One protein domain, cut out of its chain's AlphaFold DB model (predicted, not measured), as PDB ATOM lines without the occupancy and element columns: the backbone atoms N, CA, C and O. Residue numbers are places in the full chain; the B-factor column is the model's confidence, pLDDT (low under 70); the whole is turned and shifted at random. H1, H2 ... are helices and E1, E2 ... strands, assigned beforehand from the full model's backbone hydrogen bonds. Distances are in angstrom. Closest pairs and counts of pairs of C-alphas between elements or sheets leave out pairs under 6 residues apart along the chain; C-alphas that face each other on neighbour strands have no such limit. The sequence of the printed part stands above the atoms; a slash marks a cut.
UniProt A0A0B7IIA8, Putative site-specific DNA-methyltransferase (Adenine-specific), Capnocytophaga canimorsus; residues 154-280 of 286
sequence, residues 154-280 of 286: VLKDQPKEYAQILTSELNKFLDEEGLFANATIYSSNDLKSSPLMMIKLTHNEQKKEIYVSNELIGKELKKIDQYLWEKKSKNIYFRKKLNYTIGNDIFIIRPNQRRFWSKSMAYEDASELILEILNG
ATOM      1  N   VAL A 154      53.718 -81.963  97.597       92.88
ATOM      2  CA  VAL A 154      52.824 -82.190  96.462       92.88
ATOM      3  C   VAL A 154      52.715 -83.690  96.175       92.88
ATOM      4  O   VAL A 154      53.692 -84.438  96.272       92.88
ATOM      5  N   LEU A 155      51.498 -84.157  95.881       91.69
ATOM      6  CA  LEU A 155      51.260 -85.559  95.526       91.69
ATOM      7  C   LEU A 155      51.763 -85.845  94.106       91.69
ATOM      8  O   LEU A 155      51.804 -84.952  93.271       91.69
ATOM      9  N   LYS A 156      52.105 -87.104  93.817       88.19
ATOM     10  CA  LYS A 156      52.695 -87.506  92.529       88.19
ATOM     11  C   LYS A 156      51.872 -87.050  91.317       88.19
ATOM     12  O   LYS A 156      52.449 -86.543  90.362       88.19
ATOM     13  N   ASP A 157      50.552 -87.212  91.375       91.25
ATOM     14  CA  ASP A 157      49.658 -86.929  90.245       91.25
ATOM     15  C   ASP A 157      49.123 -85.489  90.247       91.25
ATOM     16  O   ASP A 157      48.592 -85.017  89.247       91.25
ATOM     17  N   GLN A 158      49.334 -84.747  91.337       93.00
ATOM     18  CA  GLN A 158      48.782 -83.409  91.513       93.00
ATOM     19  C   GLN A 158      49.302 -82.386  90.476       93.00
ATOM     20  O   GLN A 158      48.475 -81.666  89.924       93.00
ATOM     21  N   PRO A 159      50.602 -82.340  90.101       93.56
ATOM     22  CA  PRO A 159      51.074 -81.476  89.014       93.56
ATOM     23  C   PRO A 159      50.475 -81.836  87.655       93.56
ATOM     24  O   PRO A 159      50.310 -80.964  86.808       93.56
ATOM     25  N   LYS A 160      50.151 -83.118  87.437       94.94
ATOM     26  CA  LYS A 160      49.518 -83.571  86.200       94.94
ATOM     27  C   LYS A 160      48.069 -83.095  86.143       94.94
ATOM     28  O   LYS A 160      47.699 -82.486  85.150       94.94
ATOM     29  N   GLU A 161      47.285 -83.316  87.199       95.81
ATOM     30  CA  GLU A 161      45.902 -82.817  87.293       95.81
ATOM     31  C   GLU A 161      45.844 -81.293  87.130       95.81
ATOM     32  O   GLU A 161      45.033 -80.774  86.367       95.81
ATOM     33  N   TYR A 162      46.765 -80.589  87.790       96.81
ATOM     34  CA  TYR A 162      46.932 -79.147  87.668       96.81
ATOM     35  C   TYR A 162      47.162 -78.714  86.213       96.81
ATOM     36  O   TYR A 162      46.425 -77.892  85.676       96.81
ATOM     37  N   ALA A 163      48.151 -79.316  85.547       97.00
ATOM     38  CA  ALA A 163      48.496 -79.011  84.163       97.00
ATOM     39  C   ALA A 163      47.377 -79.369  83.165       97.00
ATOM     40  O   ALA A 163      47.238 -78.702  82.140       97.00
ATOM     41  N   GLN A 164      46.563 -80.390  83.457       96.75
ATOM     42  CA  GLN A 164      45.398 -80.752  82.640       96.75
ATOM     43  C   GLN A 164      44.314 -79.678  82.697       96.75
ATOM     44  O   GLN A 164      43.814 -79.277  81.652       96.75
ATOM     45  N   ILE A 165      43.968 -79.206  83.898       96.69
ATOM     46  CA  ILE A 165      42.975 -78.136  84.067       96.69
ATOM     47  C   ILE A 165      43.485 -76.866  83.393       96.69
ATOM     48  O   ILE A 165      42.802 -76.300  82.547       96.69
ATOM     49  N   LEU A 166      44.725 -76.487  83.696       95.88
ATOM     50  CA  LEU A 166      45.346 -75.280  83.173       95.88
ATOM     51  C   LEU A 166      45.373 -75.247  81.639       95.88
ATOM     52  O   LEU A 166      44.904 -74.290  81.031       95.88
ATOM     53  N   THR A 167      45.871 -76.307  80.992       96.00
ATOM     54  CA  THR A 167      45.890 -76.365  79.520       96.00
ATOM     55  C   THR A 167      44.492 -76.502  78.930       96.00
ATOM     56  O   THR A 167      44.255 -75.999  77.839       96.00
ATOM     57  N   SER A 168      43.545 -77.149  79.617       95.12
ATOM     58  CA  SER A 168      42.158 -77.204  79.152       95.12
ATOM     59  C   SER A 168      41.511 -75.822  79.120       95.12
ATOM     60  O   SER A 168      40.814 -75.528  78.155       95.12
ATOM     61  N   GLU A 169      41.694 -74.999  80.151       95.00
ATOM     62  CA  GLU A 169      41.111 -73.653  80.198       95.00
ATOM     63  C   GLU A 169      41.795 -72.705  79.208       95.00
ATOM     64  O   GLU A 169      41.109 -72.017  78.457       95.00
ATOM     65  N   LEU A 170      43.128 -72.745  79.117       94.06
ATOM     66  CA  LEU A 170      43.869 -71.944  78.136       94.06
ATOM     67  C   LEU A 170      43.497 -72.313  76.696       94.06
ATOM     68  O   LEU A 170      43.284 -71.430  75.876       94.06
ATOM     69  N   ASN A 171      43.375 -73.604  76.378       94.06
ATOM     70  CA  ASN A 171      43.029 -74.021  75.018       94.06
ATOM     71  C   ASN A 171      41.586 -73.661  74.645       94.06
ATOM     72  O   ASN A 171      41.375 -73.222  73.529       94.06
ATOM     73  N   LYS A 172      40.619 -73.738  75.572       92.56
ATOM     74  CA  LYS A 172      39.255 -73.231  75.311       92.56
ATOM     75  C   LYS A 172      39.250 -71.751  74.921       92.56
ATOM     76  O   LYS A 172      38.398 -71.332  74.150       92.56
ATOM     77  N   PHE A 173      40.165 -70.967  75.489       90.50
ATOM     78  CA  PHE A 173      40.330 -69.557  75.151       90.50
ATOM     79  C   PHE A 173      41.053 -69.360  73.805       90.50
ATOM     80  O   PHE A 173      40.655 -68.506  73.023       90.50
ATOM     81  N   LEU A 174      42.077 -70.170  73.515       87.94
ATOM     82  CA  LEU A 174      42.898 -70.077  72.299       87.94
ATOM     83  C   LEU A 174      42.322 -70.813  71.071       87.94
ATOM     84  O   LEU A 174      42.915 -70.736  69.996       87.94
ATOM     85  N   ASP A 175      41.202 -71.534  71.208       77.88
ATOM     86  CA  ASP A 175      40.656 -72.444  70.183       77.88
ATOM     87  C   ASP A 175      40.441 -71.763  68.808       77.88
ATOM     88  O   ASP A 175      40.539 -72.426  67.774       77.88
ATOM     89  N   GLU A 176      40.203 -70.447  68.766       74.81
ATOM     90  CA  GLU A 176      40.003 -69.682  67.522       74.81
ATOM     91  C   GLU A 176      41.306 -69.174  66.872       74.81
ATOM     92  O   GLU A 176      41.298 -68.785  65.703       74.81
ATOM     93  N   GLU A 177      42.439 -69.216  67.578       76.62
ATOM     94  CA  GLU A 177      43.716 -68.648  67.111       76.62
ATOM     95  C   GLU A 177      44.666 -69.678  66.480       76.62
ATOM     96  O   GLU A 177      45.765 -69.337  66.041       76.62
ATOM     97  N   GLY A 178      44.277 -70.957  66.427       80.19
ATOM     98  CA  GLY A 178      45.134 -72.026  65.893       80.19
ATOM     99  C   GLY A 178      46.399 -72.279  66.725       80.19
ATOM    100  O   GLY A 178      47.338 -72.911  66.240       80.19
ATOM    101  N   LEU A 179      46.427 -71.802  67.972       87.00
ATOM    102  CA  LEU A 179      47.507 -71.974  68.940       87.00
ATOM    103  C   LEU A 179      47.024 -72.821  70.119       87.00
ATOM    104  O   LEU A 179      45.919 -72.655  70.619       87.00
ATOM    105  N   PHE A 180      47.888 -73.708  70.604       91.38
ATOM    106  CA  PHE A 180      47.610 -74.575  71.743       91.38
ATOM    107  C   PHE A 180      48.672 -74.426  72.828       91.38
ATOM    108  O   PHE A 180      49.874 -74.558  72.575       91.38
ATOM    109  N   ALA A 181      48.216 -74.242  74.064       93.56
ATOM    110  CA  ALA A 181      49.018 -74.348  75.270       93.56
ATOM    111  C   ALA A 181      49.281 -75.826  75.600       93.56
ATOM    112  O   ALA A 181      48.362 -76.608  75.867       93.56
ATOM    113  N   ASN A 182      50.559 -76.209  75.602       95.81
ATOM    114  CA  ASN A 182      51.024 -77.565  75.885       95.81
ATOM    115  C   ASN A 182      51.847 -77.588  77.172       95.81
ATOM    116  O   ASN A 182      52.782 -76.802  77.306       95.81
ATOM    117  N   ALA A 183      51.560 -78.511  78.091       97.19
ATOM    118  CA  ALA A 183      52.267 -78.583  79.367       97.19
ATOM    119  C   ALA A 183      53.382 -79.639  79.389       97.19
ATOM    120  O   ALA A 183      53.204 -80.784  78.971       97.19
ATOM    121  N   THR A 184      54.514 -79.262  79.976       96.56
ATOM    122  CA  THR A 184      55.580 -80.156  80.425       96.56
ATOM    123  C   THR A 184      55.645 -80.133  81.950       96.56
ATOM    124  O   THR A 184      55.773 -79.071  82.561       96.56
ATOM    125  N   ILE A 185      55.589 -81.311  82.567       94.88
ATOM    126  CA  ILE A 185      55.808 -81.497  84.004       94.88
ATOM    127  C   ILE A 185      57.174 -82.145  84.238       94.88
ATOM    128  O   ILE A 185      57.650 -82.918  83.410       94.88
ATOM    129  N   TYR A 186      57.797 -81.864  85.378       91.31
ATOM    130  CA  TYR A 186      59.138 -82.358  85.697       91.31
ATOM    131  C   TYR A 186      59.093 -83.490  86.726       91.31
ATOM    132  O   TYR A 186      58.256 -83.500  87.634       91.31
ATOM    133  N   SER A 187      59.988 -84.470  86.572       76.88
ATOM    134  CA  SER A 187      60.004 -85.688  87.384       76.88
ATOM    135  C   SER A 187      60.066 -85.411  88.888       76.88
ATOM    136  O   SER A 187      60.962 -84.746  89.411       76.88
ATOM    137  N   SER A 188      59.124 -86.015  89.614       67.38
ATOM    138  CA  SER A 188      58.966 -85.822  91.058       67.38
ATOM    139  C   SER A 188      60.155 -86.300  91.898       67.38
ATOM    140  O   SER A 188      60.320 -85.822  93.015       67.38
ATOM    141  N   ASN A 189      60.997 -87.221  91.411       73.31
ATOM    142  CA  ASN A 189      62.057 -87.813  92.238       73.31
ATOM    143  C   ASN A 189      63.125 -86.800  92.679       73.31
ATOM    144  O   ASN A 189      63.506 -86.814  93.848       73.31
ATOM    145  N   ASP A 190      63.551 -85.905  91.789       77.69
ATOM    146  CA  ASP A 190      64.484 -84.816  92.118       77.69
ATOM    147  C   ASP A 190      63.799 -83.705  92.935       77.69
ATOM    148  O   ASP A 190      64.371 -83.094  93.842       77.69
ATOM    149  N   LEU A 191      62.503 -83.513  92.685       83.12
ATOM    150  CA  LEU A 191      61.701 -82.459  93.293       83.12
ATOM    151  C   LEU A 191      61.207 -82.771  94.713       83.12
ATOM    152  O   LEU A 191      60.822 -81.849  95.428       83.12
ATOM    153  N   LYS A 192      61.277 -84.026  95.184       77.81
ATOM    154  CA  LYS A 192      60.864 -84.414  96.554       77.81
ATOM    155  C   LYS A 192      61.512 -83.564  97.648       77.81
ATOM    156  O   LYS A 192      60.884 -83.311  98.669       77.81
ATOM    157  N   SER A 193      62.763 -83.148  97.439       80.06
ATOM    158  CA  SER A 193      63.521 -82.317  98.386       80.06
ATOM    159  C   SER A 193      63.563 -80.835  98.005       80.06
ATOM    160  O   SER A 193      64.236 -80.048  98.672       80.06
ATOM    161  N   SER A 194      62.911 -80.454  96.905       88.56
ATOM    162  CA  SER A 194      62.882 -79.079  96.423       88.56
ATOM    163  C   SER A 194      61.801 -78.280  97.162       88.56
ATOM    164  O   SER A 194      60.681 -78.778  97.320       88.56
ATOM    165  N   PRO A 195      62.092 -77.040  97.601       90.69
ATOM    166  CA  PRO A 195      61.098 -76.159  98.213       90.69
ATOM    167  C   PRO A 195      60.094 -75.608  97.189       90.69
ATOM    168  O   PRO A 195      59.057 -75.062  97.580       90.69
ATOM    169  N   LEU A 196      60.405 -75.725  95.896       92.50
ATOM    170  CA  LEU A 196      59.591 -75.304  94.759       92.50
ATOM    171  C   LEU A 196      59.310 -76.485  93.830       92.50
ATOM    172  O   LEU A 196      60.081 -77.442  93.752       92.50
ATOM    173  N   MET A 197      58.223 -76.356  93.092       92.81
ATOM    174  CA  MET A 197      57.813 -77.199  91.981       92.81
ATOM    175  C   MET A 197      57.621 -76.292  90.760       92.81
ATOM    176  O   MET A 197      57.385 -75.090  90.912       92.81
ATOM    177  N   MET A 198      57.716 -76.863  89.563       93.25
ATOM    178  CA  MET A 198      57.572 -76.121  88.315       93.25
ATOM    179  C   MET A 198      56.816 -76.945  87.282       93.25
ATOM    180  O   MET A 198      56.985 -78.165  87.215       93.25
ATOM    181  N   ILE A 199      56.031 -76.261  86.460       95.31
ATOM    182  CA  ILE A 199      55.577 -76.756  85.161       95.31
ATOM    183  C   ILE A 199      55.932 -75.728  84.093       95.31
ATOM    184  O   ILE A 199      56.091 -74.545  84.393       95.31
ATOM    185  N   LYS A 200      56.063 -76.190  82.855       95.88
ATOM    186  CA  LYS A 200      56.302 -75.337  81.697       95.88
ATOM    187  C   LYS A 200      55.119 -75.436  80.749       95.88
ATOM    188  O   LYS A 200      54.692 -76.546  80.440       95.88
ATOM    189  N   LEU A 201      54.617 -74.306  80.282       95.69
ATOM    190  CA  LEU A 201      53.671 -74.211  79.182       95.69
ATOM    191  C   LEU A 201      54.410 -73.748  77.930       95.69
ATOM    192  O   LEU A 201      55.240 -72.854  78.017       95.69
ATOM    193  N   THR A 202      54.089 -74.334  76.783       94.00
ATOM    194  CA  THR A 202      54.617 -73.930  75.476       94.00
ATOM    195  C   THR A 202      53.463 -73.771  74.495       94.00
ATOM    196  O   THR A 202      52.686 -74.713  74.302       94.00
ATOM    197  N   HIS A 203      53.385 -72.616  73.838       90.06
ATOM    198  CA  HIS A 203      52.409 -72.364  72.777       90.06
ATOM    199  C   HIS A 203      52.910 -72.906  71.434       90.06
ATOM    200  O   HIS A 203      53.999 -72.544  70.995       90.06
ATOM    201  N   ASN A 204      52.129 -73.782  70.793       88.00
ATOM    202  CA  ASN A 204      52.422 -74.352  69.471       88.00
ATOM    203  C   ASN A 204      51.136 -74.513  68.646       88.00
ATOM    204  O   ASN A 204      50.071 -74.699  69.217       88.00
ATOM    205  N   GLU A 205      51.249 -74.610  67.320       87.62
ATOM    206  CA  GLU A 205      50.115 -74.873  66.405       87.62
ATOM    207  C   GLU A 205      49.480 -76.267  66.565       87.62
ATOM    208  O   GLU A 205      48.402 -76.549  66.048       87.62
ATOM    209  N   GLN A 206      50.152 -77.180  67.272       88.88
ATOM    210  CA  GLN A 206      49.672 -78.539  67.499       88.88
ATOM    211  C   GLN A 206      49.428 -78.786  68.981       88.88
ATOM    212  O   GLN A 206      50.324 -78.597  69.814       88.88
ATOM    213  N   LYS A 207      48.235 -79.303  69.281       90.94
ATOM    214  CA  LYS A 207      47.893 -79.848  70.590       90.94
ATOM    215  C   LYS A 207      48.668 -81.141  70.842       90.94
ATOM    216  O   LYS A 207      48.649 -82.064  70.029       90.94
ATOM    217  N   LYS A 208      49.335 -81.209  71.987       92.12
ATOM    218  CA  LYS A 208      50.136 -82.338  72.459       92.12
ATOM    219  C   LYS A 208      49.631 -82.787  73.825       92.12
ATOM    220  O   LYS A 208      49.093 -82.003  74.603       92.12
ATOM    221  N   GLU A 209      49.842 -84.063  74.117       92.62
ATOM    222  CA  GLU A 209      49.648 -84.607  75.459       92.62
ATOM    223  C   GLU A 209      50.672 -84.031  76.442       92.62
ATOM    224  O   GLU A 209      51.753 -83.579  76.053       92.62
ATOM    225  N   ILE A 210      50.347 -84.092  77.737       95.25
ATOM    226  CA  ILE A 210      51.259 -83.639  78.790       95.25
ATOM    227  C   ILE A 210      52.544 -84.461  78.748       95.25
ATOM    228  O   ILE A 210      52.533 -85.679  78.952       95.25
ATOM    229  N   TYR A 211      53.664 -83.771  78.550       95.00
ATOM    230  CA  TYR A 211      54.984 -84.382  78.541       95.00
ATOM    231  C   TYR A 211      55.575 -84.426  79.955       95.00
ATOM    232  O   TYR A 211      55.505 -83.451  80.703       95.00
ATOM    233  N   VAL A 212      56.177 -85.556  80.331       93.25
ATOM    234  CA  VAL A 212      56.898 -85.706  81.604       93.25
ATOM    235  C   VAL A 212      58.395 -85.676  81.316       93.25
ATOM    236  O   VAL A 212      58.946 -86.652  80.809       93.25
ATOM    237  N   SER A 213      59.052 -84.563  81.639       92.19
ATOM    238  CA  SER A 213      60.497 -84.413  81.479       92.19
ATOM    239  C   SER A 213      61.262 -85.112  82.609       92.19
ATOM    240  O   SER A 213      60.894 -85.044  83.788       92.19
ATOM    241  N   ASN A 214      62.366 -85.762  82.235       89.19
ATOM    242  CA  ASN A 214      63.333 -86.367  83.156       89.19
ATOM    243  C   ASN A 214      64.457 -85.400  83.563       89.19
ATOM    244  O   ASN A 214      65.389 -85.808  84.256       89.19
ATOM    245  N   GLU A 215      64.393 -84.139  83.130       90.56
ATOM    246  CA  GLU A 215      65.345 -83.105  83.529       90.56
ATOM    247  C   GLU A 215      65.362 -82.901  85.049       90.56
ATOM    248  O   GLU A 215      64.325 -82.860  85.718       90.56
ATOM    249  N   LEU A 216      66.571 -82.752  85.594       89.44
ATOM    250  CA  LEU A 216      66.819 -82.566  87.022       89.44
ATOM    251  C   LEU A 216      66.944 -81.070  87.336       89.44
ATOM    252  O   LEU A 216      68.028 -80.492  87.252       89.44
ATOM    253  N   ILE A 217      65.823 -80.437  87.680       91.69
ATOM    254  CA  ILE A 217      65.730 -78.985  87.914       91.69
ATOM    255  C   ILE A 217      65.764 -78.592  89.401       91.69
ATOM    256  O   ILE A 217      65.793 -77.410  89.742       91.69
ATOM    257  N   GLY A 218      65.765 -79.558  90.321       90.06
ATOM    258  CA  GLY A 218      65.612 -79.335  91.759       90.06
ATOM    259  C   GLY A 218      66.737 -78.505  92.379       90.06
ATOM    260  O   GLY A 218      66.499 -77.748  93.322       90.06
ATOM    261  N   LYS A 219      67.961 -78.593  91.841       89.69
ATOM    262  CA  LYS A 219      69.083 -77.734  92.263       89.69
ATOM    263  C   LYS A 219      68.864 -76.270  91.883       89.69
ATOM    264  O   LYS A 219      69.111 -75.402  92.715       89.69
ATOM    265  N   GLU A 220      68.387 -76.000  90.672       90.44
ATOM    266  CA  GLU A 220      68.133 -74.633  90.206       90.44
ATOM    267  C   GLU A 220      66.936 -74.017  90.934       90.44
ATOM    268  O   GLU A 220      67.023 -72.897  91.432       90.44
ATOM    269  N   LEU A 221      65.874 -74.793  91.152       91.88
ATOM    270  CA  LEU A 221      64.735 -74.373  91.967       91.88
ATOM    271  C   LEU A 221      65.129 -74.025  93.413       91.88
ATOM    272  O   LEU A 221      64.628 -73.054  93.975       91.88
ATOM    273  N   LYS A 222      66.068 -74.762  94.021       90.62
ATOM    274  CA  LYS A 222      66.614 -74.412  95.346       90.62
ATOM    275  C   LYS A 222      67.362 -73.079  95.348       90.62
ATOM    276  O   LYS A 222      67.300 -72.377  96.352       90.62
ATOM    277  N   LYS A 223      68.061 -72.730  94.262       90.06
ATOM    278  CA  LYS A 223      68.707 -71.415  94.132       90.06
ATOM    279  C   LYS A 223      67.661 -70.314  93.985       90.06
ATOM    280  O   LYS A 223      67.742 -69.329  94.704       90.06
ATOM    281  N   ILE A 224      66.660 -70.508  93.119       89.06
ATOM    282  CA  ILE A 224      65.564 -69.545  92.911       89.06
ATOM    283  C   ILE A 224      64.839 -69.254  94.228       89.06
ATOM    284  O   ILE A 224      64.575 -68.095  94.539       89.06
ATOM    285  N   ASP A 225      64.580 -70.279  95.044       88.50
ATOM    286  CA  ASP A 225      63.889 -70.116  96.325       88.50
ATOM    287  C   ASP A 225      64.542 -69.090  97.263       88.50
ATOM    288  O   ASP A 225      63.838 -68.361  97.960       88.50
ATOM    289  N   GLN A 226      65.873 -68.975  97.241       85.69
ATOM    290  CA  GLN A 226      66.612 -68.020  98.076       85.69
ATOM    291  C   GLN A 226      66.258 -66.559  97.761       85.69
ATOM    292  O   GLN A 226      66.375 -65.708  98.639       85.69
ATOM    293  N   TYR A 227      65.790 -66.280  96.541       84.81
ATOM    294  CA  TYR A 227      65.440 -64.938  96.069       84.81
ATOM    295  C   TYR A 227      63.936 -64.643  96.123       84.81
ATOM    296  O   TYR A 227      63.534 -63.487  96.002       84.81
ATOM    297  N   LEU A 228      63.087 -65.660  96.314       83.75
ATOM    298  CA  LEU A 228      61.631 -65.470  96.372       83.75
ATOM    299  C   LEU A 228      61.142 -64.941  97.720       83.75
ATOM    300  O   LEU A 228      60.012 -64.453  97.805       83.75
ATOM    301  N   TRP A 229      61.962 -65.058  98.766       80.31
ATOM    302  CA  TRP A 229      61.640 -64.568 100.099       80.31
ATOM    303  C   TRP A 229      61.917 -63.076 100.224       80.31
ATOM    304  O   TRP A 229      63.059 -62.626 100.190       80.31
ATOM    305  N   GLU A 230      60.860 -62.308 100.465       74.94
ATOM    306  CA  GLU A 230      60.946 -60.885 100.756       74.94
ATOM    307  C   GLU A 230      60.551 -60.628 102.215       74.94
ATOM    308  O   GLU A 230      59.421 -60.902 102.639       74.94
ATOM    309  N   LYS A 231      61.482 -60.081 103.005       73.88
ATOM    310  CA  LYS A 231      61.187 -59.620 104.366       73.88
ATOM    311  C   LYS A 231      60.537 -58.241 104.292       73.88
ATOM    312  O   LYS A 231      61.223 -57.251 104.061       73.88
ATOM    313  N   LYS A 232      59.228 -58.163 104.536       71.44
ATOM    314  CA  LYS A 232      58.493 -56.885 104.554       71.44
ATOM    315  C   LYS A 232      58.566 -56.169 105.907       71.44
ATOM    316  O   LYS A 232      58.511 -54.948 105.950       71.44
ATOM    317  N   SER A 233      58.672 -56.901 107.023       72.62
ATOM    318  CA  SER A 233      58.737 -56.315 108.377       72.62
ATOM    319  C   SER A 233      59.401 -57.262 109.389       72.62
ATOM    320  O   SER A 233      59.889 -58.333 109.024       72.62
ATOM    321  N   LYS A 234      59.447 -56.877 110.675       63.41
ATOM    322  CA  LYS A 234      60.235 -57.530 111.737       63.41
ATOM    323  C   LYS A 234      59.993 -59.036 111.896       63.41
ATOM    324  O   LYS A 234      60.939 -59.693 112.295       63.41
ATOM    325  N   ASN A 235      58.839 -59.579 111.507       70.06
ATOM    326  CA  ASN A 235      58.556 -61.026 111.476       70.06
ATOM    327  C   ASN A 235      57.615 -61.423 110.323       70.06
ATOM    328  O   ASN A 235      56.926 -62.436 110.402       70.06
ATOM    329  N   ILE A 236      57.539 -60.605 109.271       64.88
ATOM    330  CA  ILE A 236      56.626 -60.838 108.148       64.88
ATOM    331  C   ILE A 236      57.457 -61.112 106.902       64.88
ATOM    332  O   ILE A 236      58.200 -60.243 106.434       64.88
ATOM    333  N   TYR A 237      57.311 -62.329 106.390       72.50
ATOM    334  CA  TYR A 237      57.993 -62.836 105.212       72.50
ATOM    335  C   TYR A 237      56.952 -63.204 104.167       72.50
ATOM    336  O   TYR A 237      56.004 -63.931 104.463       72.50
ATOM    337  N   PHE A 238      57.145 -62.720 102.948       69.00
ATOM    338  CA  PHE A 238      56.331 -63.094 101.803       69.00
ATOM    339  C   PHE A 238      57.174 -63.912 100.843       69.00
ATOM    340  O   PHE A 238      58.362 -63.646 100.670       69.00
ATOM    341  N   ARG A 239      56.547 -64.903 100.215       77.50
ATOM    342  CA  ARG A 239      57.155 -65.676  99.139       77.50
ATOM    343  C   ARG A 239      56.373 -65.403  97.868       77.50
ATOM    344  O   ARG A 239      55.175 -65.679  97.833       77.50
ATOM    345  N   LYS A 240      57.026 -64.826  96.864       73.19
ATOM    346  CA  LYS A 240      56.373 -64.455  95.600       73.19
ATOM    347  C   LYS A 240      55.946 -65.712  94.826       73.19
ATOM    348  O   LYS A 240      56.705 -66.683  94.780       73.19
ATOM    349  N   LYS A 241      54.743 -65.695  94.228       77.44
ATOM    350  CA  LYS A 241      54.423 -66.575  93.087       77.44
ATOM    351  C   LYS A 241      55.290 -66.098  91.914       77.44
ATOM    352  O   LYS A 241      55.521 -64.897  91.792       77.44
ATOM    353  N   LEU A 242      55.812 -67.020  91.109       82.38
ATOM    354  CA  LEU A 242      56.669 -66.680  89.974       82.38
ATOM    355  C   LEU A 242      56.115 -67.336  88.712       82.38
ATOM    356  O   LEU A 242      56.109 -68.564  88.606       82.38
ATOM    357  N   ASN A 243      55.656 -66.501  87.789       84.62
ATOM    358  CA  ASN A 243      55.519 -66.843  86.382       84.62
ATOM    359  C   ASN A 243      56.721 -66.210  85.680       84.62
ATOM    360  O   ASN A 243      57.086 -65.077  85.989       84.62
ATOM    361  N   TYR A 244      57.395 -66.960  84.820       84.75
ATOM    362  CA  TYR A 244      58.537 -66.452  84.071       84.75
ATOM    363  C   TYR A 244      58.399 -66.863  82.616       84.75
ATOM    364  O   TYR A 244      58.197 -68.043  82.344       84.75
ATOM    365  N   THR A 245      58.508 -65.913  81.697       84.62
ATOM    366  CA  THR A 245      58.268 -66.152  80.273       84.62
ATOM    367  C   THR A 245      59.564 -65.977  79.492       84.62
ATOM    368  O   THR A 245      60.262 -64.980  79.658       84.62
ATOM    369  N   ILE A 246      59.903 -66.949  78.642       84.88
ATOM    370  CA  ILE A 246      61.001 -66.847  77.673       84.88
ATOM    371  C   ILE A 246      60.472 -67.271  76.306       84.88
ATOM    372  O   ILE A 246      60.183 -68.447  76.083       84.88
ATOM    373  N   GLY A 247      60.387 -66.326  75.368       83.88
ATOM    374  CA  GLY A 247      59.804 -66.587  74.053       83.88
ATOM    375  C   GLY A 247      58.375 -67.122  74.190       83.88
ATOM    376  O   GLY A 247      57.530 -66.467  74.790       83.88
ATOM    377  N   ASN A 248      58.131 -68.336  73.688       83.69
ATOM    378  CA  ASN A 248      56.816 -68.993  73.744       83.69
ATOM    379  C   ASN A 248      56.615 -69.885  74.983       83.69
ATOM    380  O   ASN A 248      55.570 -70.536  75.099       83.69
ATOM    381  N   ASP A 249      57.615 -69.956  75.866       90.75
ATOM    382  CA  ASP A 249      57.593 -70.784  77.066       90.75
ATOM    383  C   ASP A 249      57.218 -69.953  78.299       90.75
ATOM    384  O   ASP A 249      57.862 -68.950  78.593       90.75
ATOM    385  N   ILE A 250      56.225 -70.419  79.060       93.19
ATOM    386  CA  ILE A 250      55.834 -69.866  80.363       93.19
ATOM    387  C   ILE A 250      56.164 -70.894  81.445       93.19
ATOM    388  O   ILE A 250      55.671 -72.022  81.436       93.19
ATOM    389  N   PHE A 251      56.987 -70.507  82.409       93.62
ATOM    390  CA  PHE A 251      57.379 -71.314  83.556       93.62
ATOM    391  C   PHE A 251      56.553 -70.907  84.771       93.62
ATOM    392  O   PHE A 251      56.693 -69.803  85.291       93.62
ATOM    393  N   ILE A 252      55.718 -71.824  85.255       94.56
ATOM    394  CA  ILE A 252      54.887 -71.617  86.440       94.56
ATOM    395  C   ILE A 252      55.582 -72.288  87.609       94.56
ATOM    396  O   ILE A 252      55.668 -73.518  87.685       94.56
ATOM    397  N   ILE A 253      56.094 -71.467  88.521       93.19
ATOM    398  CA  ILE A 253      56.869 -71.902  89.676       93.19
ATOM    399  C   ILE A 253      56.066 -71.609  90.940       93.19
ATOM    400  O   ILE A 253      55.655 -70.475  91.208       93.19
ATOM    401  N   ARG A 254      55.827 -72.652  91.737       92.88
ATOM    402  CA  ARG A 254      55.029 -72.581  92.968       92.88
ATOM    403  C   ARG A 254      55.706 -73.360  94.099       92.88
ATOM    404  O   ARG A 254      56.468 -74.291  93.833       92.88
ATOM    405  N   PRO A 255      55.442 -73.040  95.379       93.25
ATOM    406  CA  PRO A 255      55.929 -73.841  96.499       93.25
ATOM    407  C   PRO A 255      55.555 -75.321  96.381       93.25
ATOM    408  O   PRO A 255      54.464 -75.659  95.926       93.25
ATOM    409  N   ASN A 256      56.435 -76.206  96.857       93.50
ATOM    410  CA  ASN A 256      56.161 -77.642  96.972       93.50
ATOM    411  C   ASN A 256      55.220 -77.933  98.157       93.50
ATOM    412  O   ASN A 256      55.607 -78.539  99.156       93.50
ATOM    413  N   GLN A 257      53.992 -77.423  98.074       94.19
ATOM    414  CA  GLN A 257      52.942 -77.617  99.069       94.19
ATOM    415  C   GLN A 257      51.605 -77.818  98.359       94.19
ATOM    416  O   GLN A 257      51.292 -77.089  97.417       94.19
ATOM    417  N   ARG A 258      50.799 -78.778  98.823       95.94
ATOM    418  CA  ARG A 258      49.569 -79.205  98.129       95.94
ATOM    419  C   ARG A 258      48.603 -78.069  97.799       95.94
ATOM    420  O   ARG A 258      47.988 -78.124  96.742       95.94
ATOM    421  N   ARG A 259      48.479 -77.047  98.652       95.31
ATOM    422  CA  ARG A 259      47.547 -75.927  98.411       95.31
ATOM    423  C   ARG A 259      47.862 -75.089  97.169       95.31
ATOM    424  O   ARG A 259      46.964 -74.470  96.629       95.31
ATOM    425  N   PHE A 260      49.122 -75.053  96.727       94.88
ATOM    426  CA  PHE A 260      49.525 -74.276  95.545       94.88
ATOM    427  C   PHE A 260      49.439 -75.078  94.246       94.88
ATOM    428  O   PHE A 260      49.792 -74.574  93.190       94.88
ATOM    429  N   TRP A 261      49.011 -76.333  94.340       95.94
ATOM    430  CA  TRP A 261      48.830 -77.239  93.211       95.94
ATOM    431  C   TRP A 261      47.421 -77.842  93.248       95.94
ATOM    432  O   TRP A 261      47.200 -78.958  92.782       95.94
ATOM    433  N   SER A 262      46.476 -77.169  93.908       96.94
ATOM    434  CA  SER A 262      45.080 -77.593  93.969       96.94
ATOM    435  C   SER A 262      44.386 -77.373  92.623       96.94
ATOM    436  O   SER A 262      44.922 -76.704  91.737       96.94
ATOM    437  N   LYS A 263      43.190 -77.939  92.458       97.62
ATOM    438  CA  LYS A 263      42.424 -77.767  91.221       97.62
ATOM    439  C   LYS A 263      41.906 -76.334  91.114       97.62
ATOM    440  O   LYS A 263      41.982 -75.750  90.041       97.62
ATOM    441  N   SER A 264      41.467 -75.746  92.227       96.75
ATOM    442  CA  SER A 264      41.084 -74.334  92.303       96.75
ATOM    443  C   SER A 264      42.232 -73.393  91.923       96.75
ATOM    444  O   SER A 264      42.013 -72.459  91.159       96.75
ATOM    445  N   MET A 265      43.465 -73.683  92.358       96.06
ATOM    446  CA  MET A 265      44.646 -72.899  91.982       96.06
ATOM    447  C   MET A 265      44.948 -73.005  90.482       96.06
ATOM    448  O   MET A 265      45.386 -72.031  89.887       96.06
ATOM    449  N   ALA A 266      44.679 -74.154  89.850       96.94
ATOM    450  CA  ALA A 266      44.835 -74.293  88.402       96.94
ATOM    451  C   ALA A 266      43.855 -73.396  87.628       96.94
ATOM    452  O   ALA A 266      44.248 -72.806  86.627       96.94
ATOM    453  N   TYR A 267      42.605 -73.266  88.093       96.25
ATOM    454  CA  TYR A 267      41.631 -72.335  87.506       96.25
ATOM    455  C   TYR A 267      42.013 -70.864  87.730       96.25
ATOM    456  O   TYR A 267      41.870 -70.053  86.815       96.25
ATOM    457  N   GLU A 268      42.505 -70.523  88.925       94.44
ATOM    458  CA  GLU A 268      42.976 -69.170  89.255       94.44
ATOM    459  C   GLU A 268      44.151 -68.768  88.357       94.44
ATOM    460  O   GLU A 268      44.069 -67.762  87.655       94.44
ATOM    461  N   ASP A 269      45.194 -69.600  88.296       94.94
ATOM    462  CA  ASP A 269      46.368 -69.348  87.459       94.94
ATOM    463  C   ASP A 269      46.008 -69.351  85.957       94.94
ATOM    464  O   ASP A 269      46.576 -68.572  85.196       94.94
ATOM    465  N   ALA A 270      45.051 -70.175  85.505       95.00
ATOM    466  CA  ALA A 270      44.558 -70.117  84.124       95.00
ATOM    467  C   ALA A 270      43.919 -68.760  83.810       95.00
ATOM    468  O   ALA A 270      44.198 -68.171  82.770       95.00
ATOM    469  N   SER A 271      43.084 -68.260  84.721       93.75
ATOM    470  CA  SER A 271      42.400 -66.975  84.564       93.75
ATOM    471  C   SER A 271      43.390 -65.807  84.574       93.75
ATOM    472  O   SER A 271      43.250 -64.883  83.775       93.75
ATOM    473  N   GLU A 272      44.409 -65.866  85.438       92.06
ATOM    474  CA  GLU A 272      45.501 -64.884  85.497       92.06
ATOM    475  C   GLU A 272      46.284 -64.848  84.176       92.06
ATOM    476  O   GLU A 272      46.445 -63.780  83.594       92.06
ATOM    477  N   LEU A 273      46.674 -66.009  83.638       92.00
ATOM    478  CA  LEU A 273      47.390 -66.091  82.360       92.00
ATOM    479  C   LEU A 273      46.543 -65.616  81.170       92.00
ATOM    480  O   LEU A 273      47.058 -64.928  80.295       92.00
ATOM    481  N   ILE A 274      45.246 -65.944  81.127       91.56
ATOM    482  CA  ILE A 274      44.334 -65.428  80.088       91.56
ATOM    483  C   ILE A 274      44.271 -63.899  80.156       91.56
ATOM    484  O   ILE A 274      44.323 -63.228  79.126       91.56
ATOM    485  N   LEU A 275      44.198 -63.333  81.363       89.81
ATOM    486  CA  LEU A 275      44.190 -61.889  81.560       89.81
ATOM    487  C   LEU A 275      45.520 -61.237  81.142       89.81
ATOM    488  O   LEU A 275      45.504 -60.165  80.540       89.81
ATOM    489  N   GLU A 276      46.661 -61.868  81.430       86.00
ATOM    490  CA  GLU A 276      47.980 -61.418  80.959       86.00
ATOM    491  C   GLU A 276      48.055 -61.402  79.423       86.00
ATOM    492  O   GLU A 276      48.490 -60.401  78.847       86.00
ATOM    493  N   ILE A 277      47.560 -62.461  78.764       83.06
ATOM    494  CA  ILE A 277      47.481 -62.562  77.296       83.06
ATOM    495  C   ILE A 277      46.612 -61.433  76.724       83.06
ATOM    496  O   ILE A 277      47.036 -60.740  75.802       83.06
ATOM    497  N   LEU A 278      45.430 -61.194  77.302       84.88
ATOM    498  CA  LEU A 278      44.517 -60.129  76.865       84.88
ATOM    499  C   LEU A 278      45.111 -58.725  77.020       84.88
ATOM    500  O   LEU A 278      44.859 -57.850  76.194       84.88
ATOM    501  N   ASN A 279      45.890 -58.501  78.079       82.75
ATOM    502  CA  ASN A 279      46.499 -57.203  78.347       82.75
ATOM    503  C   ASN A 279      47.808 -56.976  77.576       82.75
ATOM    504  O   ASN A 279      48.369 -55.883  77.663       82.75
ATOM    505  N   GLY A 280      48.311 -57.975  76.839       66.62
ATOM    506  CA  GLY A 280      49.560 -57.871  76.086       66.62
ATOM    507  C   GLY A 280      50.777 -57.585  76.971       66.62
ATOM    508  O   GLY A 280      51.760 -57.020  76.490       66.62
TER     509      GLY A 280
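Overview. This is residues 154 to 280 of the 286 residues of the protein "Putative site-specific DNA-methyltransferase (Adenine-specific)" of Capnocytophaga canimorsus (UniProt A0A0B7IIA8). A strongly twisted sheet of five strands has H1 lying lengthwise over one face and H3 crossing the other, three layers with helices on both faces of the sheet; H5 packs side by side with H1. The hairpin E4 E5 forms an arm at one end of the longest axis, E5 running on into edge strand E6. The printed part has 127 residues with five named helices and seven named strands, in the order H1 E1 H2 E2 E3 H3 E4 E5 E6 E7 H4 H5. The sheet order is E3 E1 E2 E7 E6, mixed, and the class is mixed, helices and strands. The whole is compact, with a radius of gyration of the C-alphas of 14.9 A and spans of 50 by 33 by 27 A.

Arrangement. Begin at E2, residues 196 to 204, an inner strand. It is antiparallel to E1, residues 180 to 186, where N 182 and O 202 are 2.9 A apart, and to E7, residues 249 to 255, where N 199 and O 252 are 3.0 A apart, both within hydrogen-bond range. Edge strand E3, residues 211 to 213, is parallel to E1, with N 213 and O 185 at 2.8 A. Edge strand E6, residues 242 to 246, forms a hairpin with E7, with N 251 and O 244 at 2.7 A. H1, residues 158 to 174, is on the sheet at a height of 8.9 A, along the strands, at 7 degrees to E1 on the local plane; the closest C-alphas, of Thr 167 and Ala 181, are 5.6 A apart. H3, residues 218 to 228, is on the opposite face at 9.2 A, across the strands, at 78 degrees to E2 on the local plane; C-alphas 196 and 221 are closest, 5.9 A. H5, residues 263 to 279, touches H1, closest at C-alphas 166 and 270, 5.3 A; they run the same way at a shallow tilt of 34 degrees, only just short of steep. H4, residues 258 to 261, touches residues 158 to 162 of H1 and only grazes the sheet, as does H2, residues 188 to 191. E4, residues 229 to 233, and E5, residues 236 to 239, form a hairpin, with N 230 and O 238 at 2.8 A. In H1 and H5 every O i to N i+4 pair is within hydrogen-bond range, in H3 5 of 7; H2 and H4 are too short for one.

Along the chain. Find C-alpha 158 at (48.782, -83.409, 91.513); from there H1 runs 24.1 A. E2 runs 26.3 A from C-alpha 196 at (59.591, -75.304, 94.759), and H5 runs 24.6 A to C-alpha 279 at (46.499, -57.203, 78.347).

Size, cuts and confidence. Look for the two C-alphas farthest apart at Gly 178 and Lys 234, 50.4 A. The printed part has no cut and no long link. Residues 275 to 280, of which 275 to 279 belong to H5, stand free. Mean pLDDT of the printed part is 88.4; residues 188, 234, 236, 238 and 280 are under 70.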